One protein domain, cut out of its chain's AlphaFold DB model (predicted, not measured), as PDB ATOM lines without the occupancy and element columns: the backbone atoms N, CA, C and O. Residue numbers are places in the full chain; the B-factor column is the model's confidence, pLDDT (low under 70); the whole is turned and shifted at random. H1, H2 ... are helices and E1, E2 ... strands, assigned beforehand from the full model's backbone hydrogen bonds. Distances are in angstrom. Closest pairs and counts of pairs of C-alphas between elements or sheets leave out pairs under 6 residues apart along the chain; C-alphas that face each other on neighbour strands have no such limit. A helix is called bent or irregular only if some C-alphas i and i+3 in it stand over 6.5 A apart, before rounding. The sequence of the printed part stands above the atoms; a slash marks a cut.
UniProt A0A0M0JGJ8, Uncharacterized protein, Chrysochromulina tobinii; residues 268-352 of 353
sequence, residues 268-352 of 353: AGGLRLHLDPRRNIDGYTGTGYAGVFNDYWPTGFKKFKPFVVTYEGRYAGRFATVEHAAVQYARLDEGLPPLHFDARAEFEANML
ATOM      1  N   ALA A 268     194.488 247.147 132.202       74.94
ATOM      2  CA  ALA A 268     195.045 246.983 133.547       74.94
ATOM      3  C   ALA A 268     194.744 245.583 134.096       74.94
ATOM      4  O   ALA A 268     193.618 245.096 134.026       74.94
ATOM      5  N   GLY A 269     195.759 244.900 134.637       67.00
ATOM      6  CA  GLY A 269     195.604 243.532 135.154       67.00
ATOM      7  C   GLY A 269     195.193 242.489 134.102       67.00
ATOM      8  O   GLY A 269     194.631 241.463 134.472       67.00
ATOM      9  N   GLY A 270     195.447 242.756 132.813       75.94
ATOM     10  CA  GLY A 270     195.035 241.911 131.684       75.94
ATOM     11  C   GLY A 270     193.609 242.156 131.174       75.94
ATOM     12  O   GLY A 270     193.185 241.467 130.253       75.94
ATOM     13  N   LEU A 271     192.889 243.123 131.750       78.69
ATOM     14  CA  LEU A 271     191.510 243.478 131.408       78.69
ATOM     15  C   LEU A 271     191.473 244.806 130.651       78.69
ATOM     16  O   LEU A 271     192.245 245.715 130.969       78.69
ATOM     17  N   ARG A 272     190.551 244.942 129.694       81.25
ATOM     18  CA  ARG A 272     190.315 246.213 128.993       81.25
ATOM     19  C   ARG A 272     189.451 247.131 129.841       81.25
ATOM     20  O   ARG A 272     188.385 246.742 130.302       81.25
ATOM     21  N   LEU A 273     189.912 248.358 130.056       84.94
ATOM     22  CA  LEU A 273     189.181 249.330 130.858       84.94
ATOM     23  C   LEU A 273     188.227 250.137 129.977       84.94
ATOM     24  O   LEU A 273     188.615 250.731 128.972       84.94
ATOM     25  N   HIS A 274     186.961 250.173 130.382       82.69
ATOM     26  CA  HIS A 274     185.910 250.876 129.661       82.69
ATOM     27  C   HIS A 274     186.018 252.372 129.967       82.69
ATOM     28  O   HIS A 274     185.825 252.796 131.107       82.69
ATOM     29  N   LEU A 275     186.339 253.179 128.957       84.19
ATOM     30  CA  LEU A 275     186.360 254.638 129.068       84.19
ATOM     31  C   LEU A 275     184.932 255.196 128.970       84.19
ATOM     32  O   LEU A 275     184.115 254.679 128.209       84.19
ATOM     33  N   ASP A 276     184.624 256.257 129.719       80.25
ATOM     34  CA  ASP A 276     183.320 256.928 129.622       80.25
ATOM     35  C   ASP A 276     183.224 257.680 128.274       80.25
ATOM     36  O   ASP A 276     184.058 258.557 128.018       80.25
ATOM     37  N   PRO A 277     182.214 257.414 127.415       75.25
ATOM     38  CA  PRO A 277     182.001 258.158 126.170       75.25
ATOM     39  C   PRO A 277     181.913 259.679 126.368       75.25
ATOM     40  O   PRO A 277     182.274 260.448 125.477       75.25
ATOM     41  N   ARG A 278     181.471 260.126 127.550       74.62
ATOM     42  CA  ARG A 278     181.322 261.541 127.914       74.62
ATOM     43  C   ARG A 278     182.655 262.244 128.191       74.62
ATOM     44  O   ARG A 278     182.659 263.464 128.286       74.62
ATOM     45  N   ARG A 279     183.780 261.513 128.256       70.75
ATOM     46  CA  ARG A 279     185.141 262.077 128.364       70.75
ATOM     47  C   ARG A 279     185.463 263.064 127.236       70.75
ATOM     48  O   ARG A 279     186.209 264.005 127.464       70.75
ATOM     49  N   ASN A 280     184.932 262.842 126.033       68.06
ATOM     50  CA  ASN A 280     185.193 263.691 124.863       68.06
ATOM     51  C   ASN A 280     184.369 264.999 124.864       68.06
ATOM     52  O   ASN A 280     184.320 265.677 123.844       68.06
ATOM     53  N   ILE A 281     183.679 265.319 125.963       69.25
ATOM     54  CA  ILE A 281     182.866 266.527 126.120       69.25
ATOM     55  C   ILE A 281     183.633 267.512 127.004       69.25
ATOM     56  O   ILE A 281     184.023 267.169 128.125       69.25
ATOM     57  N   ASP A 282     183.808 268.742 126.527       54.28
ATOM     58  CA  ASP A 282     184.479 269.797 127.283       54.28
ATOM     59  C   ASP A 282     183.789 270.059 128.631       54.28
ATOM     60  O   ASP A 282     182.561 270.091 128.749       54.28
ATOM     61  N   GLY A 283     184.595 270.216 129.683       59.00
ATOM     62  CA  GLY A 283     184.099 270.389 131.050       59.00
ATOM     63  C   GLY A 283     183.598 269.110 131.736       59.00
ATOM     64  O   GLY A 283     183.024 269.201 132.824       59.00
ATOM     65  N   TYR A 284     183.811 267.916 131.168       69.31
ATOM     66  CA  TYR A 284     183.529 266.655 131.861       69.31
ATOM     67  C   TYR A 284     184.427 266.479 133.105       69.31
ATOM     68  O   TYR A 284     185.641 266.322 133.009       69.31
ATOM     69  N   THR A 285     183.810 266.467 134.290       64.44
ATOM     70  CA  THR A 285     184.475 266.363 135.607       64.44
ATOM     71  C   THR A 285     184.438 264.954 136.221       64.44
ATOM     72  O   THR A 285     184.707 264.781 137.412       64.44
ATOM     73  N   GLY A 286     184.073 263.936 135.436       76.25
ATOM     74  CA  GLY A 286     184.043 262.544 135.888       76.25
ATOM     75  C   GLY A 286     185.424 261.881 135.916       76.25
ATOM     76  O   GLY A 286     186.448 262.502 135.650       76.25
ATOM     77  N   THR A 287     185.464 260.589 136.248       81.31
ATOM     78  CA  THR A 287     186.730 259.860 136.466       81.31
ATOM     79  C   THR A 287     187.408 259.371 135.181       81.31
ATOM     80  O   THR A 287     188.521 258.856 135.238       81.31
ATOM     81  N   GLY A 288     186.740 259.511 134.031       83.12
ATOM     82  CA  GLY A 288     187.215 259.055 132.719       83.12
ATOM     83  C   GLY A 288     186.872 257.598 132.389       83.12
ATOM     84  O   GLY A 288     186.951 257.224 131.220       83.12
ATOM     85  N   TYR A 289     186.433 256.806 133.372       84.50
ATOM     86  CA  TYR A 289     186.043 255.404 133.205       84.50
ATOM     87  C   TYR A 289     184.534 255.208 133.385       84.50
ATOM     88  O   TYR A 289     183.900 255.843 134.233       84.50
ATOM     89  N   ALA A 290     183.958 254.303 132.598       85.06
ATOM     90  CA  ALA A 290     182.541 253.976 132.642       85.06
ATOM     91  C   ALA A 290     182.149 253.391 134.012       85.06
ATOM     92  O   ALA A 290     182.872 252.590 134.596       85.06
ATOM     93  N   GLY A 291     181.006 253.828 134.548       83.38
ATOM     94  CA  GLY A 291     180.472 253.335 135.825       83.38
ATOM     95  C   GLY A 291     181.279 253.694 137.082       83.38
ATOM     96  O   GLY A 291     180.908 253.242 138.167       83.38
ATOM     97  N   VAL A 292     182.345 254.499 136.973       87.81
ATOM     98  CA  VAL A 292     183.203 254.899 138.100       87.81
ATOM     99  C   VAL A 292     182.958 256.363 138.482       87.81
ATOM    100  O   VAL A 292     183.228 257.292 137.720       87.81
ATOM    101  N   PHE A 293     182.499 256.584 139.712       85.50
ATOM    102  CA  PHE A 293     182.107 257.896 140.231       85.50
ATOM    103  C   PHE A 293     183.000 258.338 141.389       85.50
ATOM    104  O   PHE A 293     183.399 257.529 142.225       85.50
ATOM    105  N   ASN A 294     183.276 259.638 141.481       85.44
ATOM    106  CA  ASN A 294     183.978 260.227 142.617       85.44
ATOM    107  C   ASN A 294     182.962 260.742 143.655       85.44
ATOM    108  O   ASN A 294     182.343 261.781 143.452       85.44
ATOM    109  N   ASP A 295     182.798 260.023 144.768       83.50
ATOM    110  CA  ASP A 295     182.016 260.442 145.945       83.50
ATOM    111  C   ASP A 295     182.977 260.700 147.121       83.50
ATOM    112  O   ASP A 295     182.871 260.110 148.203       83.50
ATOM    113  N   TYR A 296     183.971 261.559 146.878       81.25
ATOM    114  CA  TYR A 296     184.893 262.052 147.897       81.25
ATOM    115  C   TYR A 296     184.169 262.912 148.940       81.25
ATOM    116  O   TYR A 296     183.413 263.823 148.609       81.25
ATOM    117  N   TRP A 297     184.467 262.657 150.215       75.25
ATOM    118  CA  TRP A 297     184.048 263.492 151.341       75.25
ATOM    119  C   TRP A 297     185.252 263.781 152.249       75.25
ATOM    120  O   TRP A 297     186.103 262.906 152.428       75.25
ATOM    121  N   PRO A 298     185.322 264.971 152.877       67.62
ATOM    122  CA  PRO A 298     186.467 265.374 153.697       67.62
ATOM    123  C   PRO A 298     186.615 264.577 155.007       67.62
ATOM    124  O   PRO A 298     187.654 264.666 155.665       67.62
ATOM    125  N   THR A 299     185.602 263.800 155.403       60.06
ATOM    126  CA  THR A 299     185.550 263.053 156.668       60.06
ATOM    127  C   THR A 299     185.012 261.625 156.486       60.06
ATOM    128  O   THR A 299     184.279 261.318 155.547       60.06
ATOM    129  N   GLY A 300     185.379 260.732 157.414       71.88
ATOM    130  CA  GLY A 300     184.914 259.340 157.454       71.88
ATOM    131  C   GLY A 300     185.577 258.400 156.435       71.88
ATOM    132  O   GLY A 300     186.539 258.754 155.756       71.88
ATOM    133  N   PHE A 301     185.048 257.176 156.322       65.62
ATOM    134  CA  PHE A 301     185.584 256.123 155.441       65.62
ATOM    135  C   PHE A 301     185.605 256.522 153.953       65.62
ATOM    136  O   PHE A 301     186.472 256.076 153.199       65.62
ATOM    137  N   LYS A 302     184.698 257.420 153.543       74.06
ATOM    138  CA  LYS A 302     184.628 257.991 152.193       74.06
ATOM    139  C   LYS A 302     185.895 258.750 151.776       74.06
ATOM    140  O   LYS A 302     186.168 258.827 150.585       74.06
ATOM    141  N   LYS A 303     186.689 259.256 152.730       71.19
ATOM    142  CA  LYS A 303     187.998 259.874 152.461       71.19
ATOM    143  C   LYS A 303     189.019 258.862 151.923       71.19
ATOM    144  O   LYS A 303     189.841 259.215 151.086       71.19
ATOM    145  N   PHE A 304     188.979 257.621 152.417       71.94
ATOM    146  CA  PHE A 304     189.955 256.573 152.088       71.94
ATOM    147  C   PHE A 304     189.552 255.731 150.874       71.94
ATOM    148  O   PHE A 304     190.419 255.225 150.169       71.94
ATOM    149  N   LYS A 305     188.244 255.575 150.627       81.38
ATOM    150  CA  LYS A 305     187.701 254.890 149.442       81.38
ATOM    151  C   LYS A 305     186.676 255.813 148.736       81.38
ATOM    152  O   LYS A 305     185.463 255.624 148.909       81.38
ATOM    153  N   PRO A 306     187.143 256.870 148.030       81.88
ATOM    154  CA  PRO A 306     186.279 257.888 147.427       81.88
ATOM    155  C   PRO A 306     185.602 257.419 146.134       81.88
ATOM    156  O   PRO A 306     184.508 257.890 145.825       81.88
ATOM    157  N   PHE A 307     186.206 256.476 145.406       85.81
ATOM    158  CA  PHE A 307     185.685 256.011 144.122       85.81
ATOM    159  C   PHE A 307     184.620 254.936 144.326       85.81
ATOM    160  O   PHE A 307     184.858 253.942 145.010       85.81
ATOM    161  N   VAL A 308     183.444 255.147 143.742       88.75
ATOM    162  CA  VAL A 308     182.285 254.247 143.767       88.75
ATOM    163  C   VAL A 308     182.141 253.600 142.395       88.75
ATOM    164  O   VAL A 308     182.174 254.303 141.389       88.75
ATOM    165  N   VAL A 309     181.930 252.285 142.356       89.62
ATOM    166  CA  VAL A 309     181.592 251.565 141.118       89.62
ATOM    167  C   VAL A 309     180.103 251.259 141.107       89.62
ATOM    168  O   VAL A 309     179.565 250.740 142.091       89.62
ATOM    169  N   THR A 310     179.444 251.528 139.982       87.94
ATOM    170  CA  THR A 310     178.093 251.034 139.702       87.94
ATOM    171  C   THR A 310     178.046 250.331 138.353       87.94
ATOM    172  O   THR A 310     178.464 250.904 137.349       87.94
ATOM    173  N   TYR A 311     177.483 249.128 138.326       85.00
ATOM    174  CA  TYR A 311     177.308 248.306 137.131       85.00
ATOM    175  C   TYR A 311     175.816 247.961 136.993       85.00
ATOM    176  O   TYR A 311     175.178 247.637 137.993       85.00
ATOM    177  N   GLU A 312     175.230 248.126 135.801       83.44
ATOM    178  CA  GLU A 312     173.779 247.955 135.544       83.44
ATOM    179  C   GLU A 312     172.858 248.671 136.568       83.44
ATOM    180  O   GLU A 312     171.826 248.158 137.000       83.44
ATOM    181  N   GLY A 313     173.256 249.866 137.022       80.12
ATOM    182  CA  GLY A 313     172.521 250.636 138.037       80.12
ATOM    183  C   GLY A 313     172.604 250.082 139.469       80.12
ATOM    184  O   GLY A 313     171.983 250.636 140.375       80.12
ATOM    185  N   ARG A 314     173.384 249.020 139.709       82.62
ATOM    186  CA  ARG A 314     173.637 248.440 141.036       82.62
ATOM    187  C   ARG A 314     174.990 248.886 141.579       82.62
ATOM    188  O   ARG A 314     175.975 248.964 140.851       82.62
ATOM    189  N   TYR A 315     175.048 249.153 142.881       85.25
ATOM    190  CA  TYR A 315     176.294 249.460 143.585       85.25
ATOM    191  C   TYR A 315     177.192 248.218 143.669       85.25
ATOM    192  O   TYR A 315     176.768 247.182 144.179       85.25
ATOM    193  N   ALA A 316     178.432 248.346 143.197       81.75
ATOM    194  CA  ALA A 316     179.390 247.248 143.068       81.75
ATOM    195  C   ALA A 316     180.606 247.346 144.009       81.75
ATOM    196  O   ALA A 316     181.384 246.396 144.105       81.75
ATOM    197  N   GLY A 317     180.789 248.476 144.704       84.88
ATOM    198  CA  GLY A 317     181.838 248.640 145.715       84.88
ATOM    199  C   GLY A 317     182.427 250.047 145.799       84.88
ATOM    200  O   GLY A 317     182.029 250.961 145.073       84.88
ATOM    201  N   ARG A 318     183.404 250.201 146.703       84.31
ATOM    202  CA  ARG A 318     184.201 251.420 146.888       84.31
ATOM    203  C   ARG A 318     185.687 251.115 146.958       84.31
ATOM    204  O   ARG A 318     186.096 250.203 147.673       84.31
ATOM    205  N   PHE A 319     186.481 251.933 146.279       84.75
ATOM    206  CA  PHE A 319     187.903 251.701 146.041       84.75
ATOM    207  C   PHE A 319     188.726 252.952 146.366       84.75
ATOM    208  O   PHE A 319     188.232 254.081 146.312       84.75
ATOM    209  N   ALA A 320     189.990 252.736 146.738       82.31
ATOM    210  CA  ALA A 320     190.930 253.806 147.073       82.31
ATOM    211  C   ALA A 320     191.493 254.517 145.830       82.31
ATOM    212  O   ALA A 320     191.811 255.701 145.895       82.31
ATOM    213  N   THR A 321     191.582 253.814 144.696       83.50
ATOM    214  CA  THR A 321     192.136 254.314 143.429       83.50
ATOM    215  C   THR A 321     191.143 254.137 142.280       83.50
ATOM    216  O   THR A 321     190.305 253.230 142.300       83.50
ATOM    217  N   VAL A 322     191.245 255.008 141.270       85.56
ATOM    218  CA  VAL A 322     190.390 254.973 140.070       85.56
ATOM    219  C   VAL A 322     190.620 253.686 139.275       85.56
ATOM    220  O   VAL A 322     189.665 253.041 138.861       85.56
ATOM    221  N   GLU A 323     191.877 253.268 139.130       84.62
ATOM    222  CA  GLU A 323     192.266 252.050 138.407       84.62
ATOM    223  C   GLU A 323     191.609 250.793 138.988       84.62
ATOM    224  O   GLU A 323     191.051 249.992 138.247       84.62
ATOM    225  N   HIS A 324     191.604 250.629 140.317       84.25
ATOM    226  CA  HIS A 324     190.965 249.469 140.948       84.25
ATOM    227  C   HIS A 324     189.439 249.496 140.788       84.25
ATOM    228  O   HIS A 324     188.819 248.443 140.643       84.25
ATOM    229  N   ALA A 325     188.834 250.688 140.773       86.56
ATOM    230  CA  ALA A 325     187.414 250.855 140.475       86.56
ATOM    231  C   ALA A 325     187.092 250.486 139.011       86.56
ATOM    232  O   ALA A 325     186.127 249.768 138.756       86.56
ATOM    233  N   ALA A 326     187.927 250.908 138.059       86.81
ATOM    234  CA  ALA A 326     187.780 250.583 136.643       86.81
ATOM    235  C   ALA A 326     188.002 249.085 136.361       86.81
ATOM    236  O   ALA A 326     187.221 248.479 135.630       86.81
ATOM    237  N   VAL A 327     189.000 248.457 136.996       88.00
ATOM    238  CA  VAL A 327     189.228 247.001 136.931       88.00
ATOM    239  C   VAL A 327     188.033 246.230 137.495       88.00
ATOM    240  O   VAL A 327     187.636 245.222 136.917       88.00
ATOM    241  N   GLN A 328     187.426 246.691 138.595       86.25
ATOM    242  CA  GLN A 328     186.200 246.077 139.114       86.25
ATOM    243  C   GLN A 328     185.040 246.196 138.118       86.25
ATOM    244  O   GLN A 328     184.296 245.234 137.954       86.25
ATOM    245  N   TYR A 329     184.877 247.347 137.461       86.81
ATOM    246  CA  TYR A 329     183.836 247.530 136.450       86.81
ATOM    247  C   TYR A 329     184.035 246.583 135.256       86.81
ATOM    248  O   TYR A 329     183.120 245.834 134.927       86.81
ATOM    249  N   ALA A 330     185.248 246.530 134.691       86.44
ATOM    250  CA  ALA A 330     185.595 245.626 133.590       86.44
ATOM    251  C   ALA A 330     185.385 244.143 133.952       86.44
ATOM    252  O   ALA A 330     184.872 243.371 133.149       86.44
ATOM    253  N   ARG A 331     185.700 243.737 135.193       85.44
ATOM    254  CA  ARG A 331     185.406 242.374 135.674       85.44
ATOM    255  C   ARG A 331     183.919 242.047 135.667       85.44
ATOM    256  O   ARG A 331     183.568 240.919 135.354       85.44
ATOM    257  N   LEU A 332     183.062 242.994 136.044       86.38
ATOM    258  CA  LEU A 332     181.616 242.765 136.071       86.38
ATOM    259  C   LEU A 332     181.031 242.690 134.656       86.38
ATOM    260  O   LEU A 332     180.166 241.849 134.431       86.38
ATOM    261  N   ASP A 333     181.555 243.486 133.719       85.19
ATOM    262  CA  ASP A 333     181.204 243.429 132.291       85.19
ATOM    263  C   ASP A 333     181.620 242.084 131.654       85.19
ATOM    264  O   ASP A 333     180.824 241.427 130.987       85.19
ATOM    265  N   GLU A 334     182.824 241.589 131.969       84.25
ATOM    266  CA  GLU A 334     183.305 240.261 131.547       84.25
ATOM    267  C   GLU A 334     182.679 239.079 132.332       84.25
ATOM    268  O   GLU A 334     183.004 237.917 132.077       84.25
ATOM    269  N   GLY A 335     181.788 239.332 133.299       80.50
ATOM    270  CA  GLY A 335     181.147 238.291 134.118       80.50
ATOM    271  C   GLY A 335     182.084 237.569 135.103       80.50
ATOM    272  O   GLY A 335     181.753 236.494 135.611       80.50
ATOM    273  N   LEU A 336     183.254 238.142 135.384       78.94
ATOM    274  CA  LEU A 336     184.232 237.647 136.352       78.94
ATOM    275  C   LEU A 336     183.780 237.920 137.801       78.94
ATOM    276  O   LEU A 336     183.052 238.881 138.070       78.94
ATOM    277  N   PRO A 337     184.231 237.112 138.783       75.19
ATOM    278  CA  PRO A 337     183.873 237.329 140.178       75.19
ATOM    279  C   PRO A 337     184.377 238.695 140.684       75.19
ATOM    280  O   PRO A 337     185.512 239.091 140.379       75.19
ATOM    281  N   PRO A 338     183.572 239.407 141.496       75.38
ATOM    282  CA  PRO A 338     183.956 240.701 142.043       75.38
ATOM    283  C   PRO A 338     185.204 240.576 142.923       75.38
ATOM    284  O   PRO A 338     185.383 239.589 143.639       75.38
ATOM    285  N   LEU A 339     186.038 241.619 142.935       68.88
ATOM    286  CA  LEU A 339     187.081 241.789 143.945       68.88
ATOM    287  C   LEU A 339     186.418 241.908 145.324       68.88
ATOM    288  O   LEU A 339     185.889 242.959 145.689       68.88
ATOM    289  N   HIS A 340     186.416 240.804 146.075       55.00
ATOM    290  CA  HIS A 340     185.814 240.723 147.401       55.00
ATOM    291  C   HIS A 340     186.571 241.642 148.373       55.00
ATOM    292  O   HIS A 340     187.652 241.311 148.855       55.00
ATOM    293  N   PHE A 341     185.996 242.807 148.672       51.19
ATOM    294  CA  PHE A 341     186.502 243.713 149.702       51.19
ATOM    295  C   PHE A 341     185.900 243.366 151.069       51.19
ATOM    296  O   PHE A 341     185.061 244.093 151.604       51.19
ATOM    297  N   ASP A 342     186.353 242.255 151.652       43.06
ATOM    298  CA  ASP A 342     186.103 241.981 153.067       43.06
ATOM    299  C   ASP A 342     186.955 242.920 153.927       43.06
ATOM    300  O   ASP A 342     188.127 242.672 154.208       43.06
ATOM    301  N   ALA A 343     186.331 243.999 154.409       47.53
ATOM    302  CA  ALA A 343     186.946 244.977 155.316       47.53
ATOM    303  C   ALA A 343     187.497 244.358 156.621       47.53
ATOM    304  O   ALA A 343     188.250 244.999 157.351       47.53
ATOM    305  N   ARG A 344     187.125 243.106 156.912       38.59
ATOM    306  CA  ARG A 344     187.607 242.309 158.042       38.59
ATOM    307  C   ARG A 344     189.018 241.752 157.811       38.59
ATOM    308  O   ARG A 344     189.828 241.787 158.730       38.59
ATOM    309  N   ALA A 345     189.337 241.324 156.587       41.38
ATOM    310  CA  ALA A 345     190.636 240.737 156.253       41.38
ATOM    311  C   ALA A 345     191.769 241.781 156.267       41.38
ATOM    312  O   ALA A 345     192.850 241.503 156.779       41.38
ATOM    313  N   GLU A 346     191.514 243.009 155.789       46.00
ATOM    314  CA  GLU A 346     192.480 244.122 155.886       46.00
ATOM    315  C   GLU A 346     192.745 244.534 157.350       46.00
ATOM    316  O   GLU A 346     193.847 244.972 157.678       46.00
ATOM    317  N   PHE A 347     191.761 244.390 158.248       41.94
ATOM    318  CA  PHE A 347     191.930 244.698 159.674       41.94
ATOM    319  C   PHE A 347     192.718 243.604 160.409       41.94
ATOM    320  O   PHE A 347     193.595 243.915 161.209       41.94
ATOM    321  N   GLU A 348     192.453 242.330 160.108       40.25
ATOM    322  CA  GLU A 348     193.190 241.195 160.677       40.25
ATOM    323  C   GLU A 348     194.643 241.140 160.159       40.25
ATOM    324  O   GLU A 348     195.557 240.905 160.948       40.25
ATOM    325  N   ALA A 349     194.891 241.472 158.884       46.97
ATOM    326  CA  ALA A 349     196.244 241.570 158.324       46.97
ATOM    327  C   ALA A 349     197.070 242.725 158.926       46.97
ATOM    328  O   ALA A 349     198.247 242.540 159.224       46.97
ATOM    329  N   ASN A 350     196.464 243.897 159.162       44.53
ATOM    330  CA  ASN A 350     197.153 245.046 159.774       44.53
ATOM    331  C   ASN A 350     197.308 244.947 161.307       44.53
ATOM    332  O   ASN A 350     197.985 245.782 161.900       44.53
ATOM    333  N   MET A 351     196.685 243.958 161.959       39.66
ATOM    334  CA  MET A 351     196.822 243.690 163.402       39.66
ATOM    335  C   MET A 351     197.858 242.597 163.727       39.66
ATOM    336  O   MET A 351     198.122 242.344 164.902       39.66
ATOM    337  N   LEU A 352     198.424 241.936 162.709       44.62
ATOM    338  CA  LEU A 352     199.372 240.817 162.842       44.62
ATOM    339  C   LEU A 352     200.718 241.057 162.121       44.62
ATOM    340  O   LEU A 352     201.491 240.112 161.963       44.62
TER     341      LEU A 352
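What this domain is: This is residues 268 to 352 of the 353 residues of an uncharacterized protein of Chrysochromulina tobinii (UniProt A0A0M0JGJ8). A small antiparallel sheet of three strands has one helix, H2, packed along one face, and a tail, residues 342 to 352 with H3, sticks out free. The long loop of residues 295 to 306 joins E1 to E2, and H1 lies away from the sheet. The 85 printed residues run H1, E1, E2, E3, H2, H3, with sheet order E1 - E2 - E3; the class is mixed, with 38 residues, under half, in named elements. The whole is only just compact, close to loose, with a radius of gyration of the C-alphas of 13.9 A and spans of 47 by 33 by 22 A.

Where its parts are: H1 is residues 277 to 280, 6.5 A long, beginning at C-alpha (182.001, 258.158, 126.170); it is only just irregular, with C-alphas 277 and 280 6.52 A apart. E1 is 292 to 294, 7.0 A; E2 is 307 to 311, 13.4 A; E3 is 314 to 319, 15.5 A. H2 is 322 to 333, 16.7 A. H3 is 343 to 350, 11.1 A, ending at C-alpha (197.153, 245.046, 159.774).

How they stand to each other: E1, E2 and E3 form a meander, each strand the antiparallel neighbour of the one before. The hairpin E1 and E2 has N 293 and O 308 within hydrogen-bond range at 2.8 A; the hairpin E2 and E3 has N 316 and O 309 at 2.9 A. With H2 on one face, the sheet makes two layers, helix over strands. H2 has a height over the sheet of 8.1 A and runs along the strands, at 11 degrees to E2 on the local plane. It is over E2 and, only just, E3, on which 3 of its C-alphas fall. The closest C-alphas of E2 and H2, Val 309 and Ala 325, are 5.9 A apart. H1 and H3 are not on the sheet; H2 and H3 are apart. Every O i to N i+4 pair is within hydrogen-bond range in H2, 3 of 4 in H3; H1 is too short for one.

The domain as a whole: The farthest C-alphas, of Asp 282 and Leu 352, are 48.2 A apart. The printed part has no cut; the links H1 to E1 and E1 to E2 are long. Mean pLDDT of the printed part is 74.1; residues 280 to 285 and 339 to 352 are among those under 70.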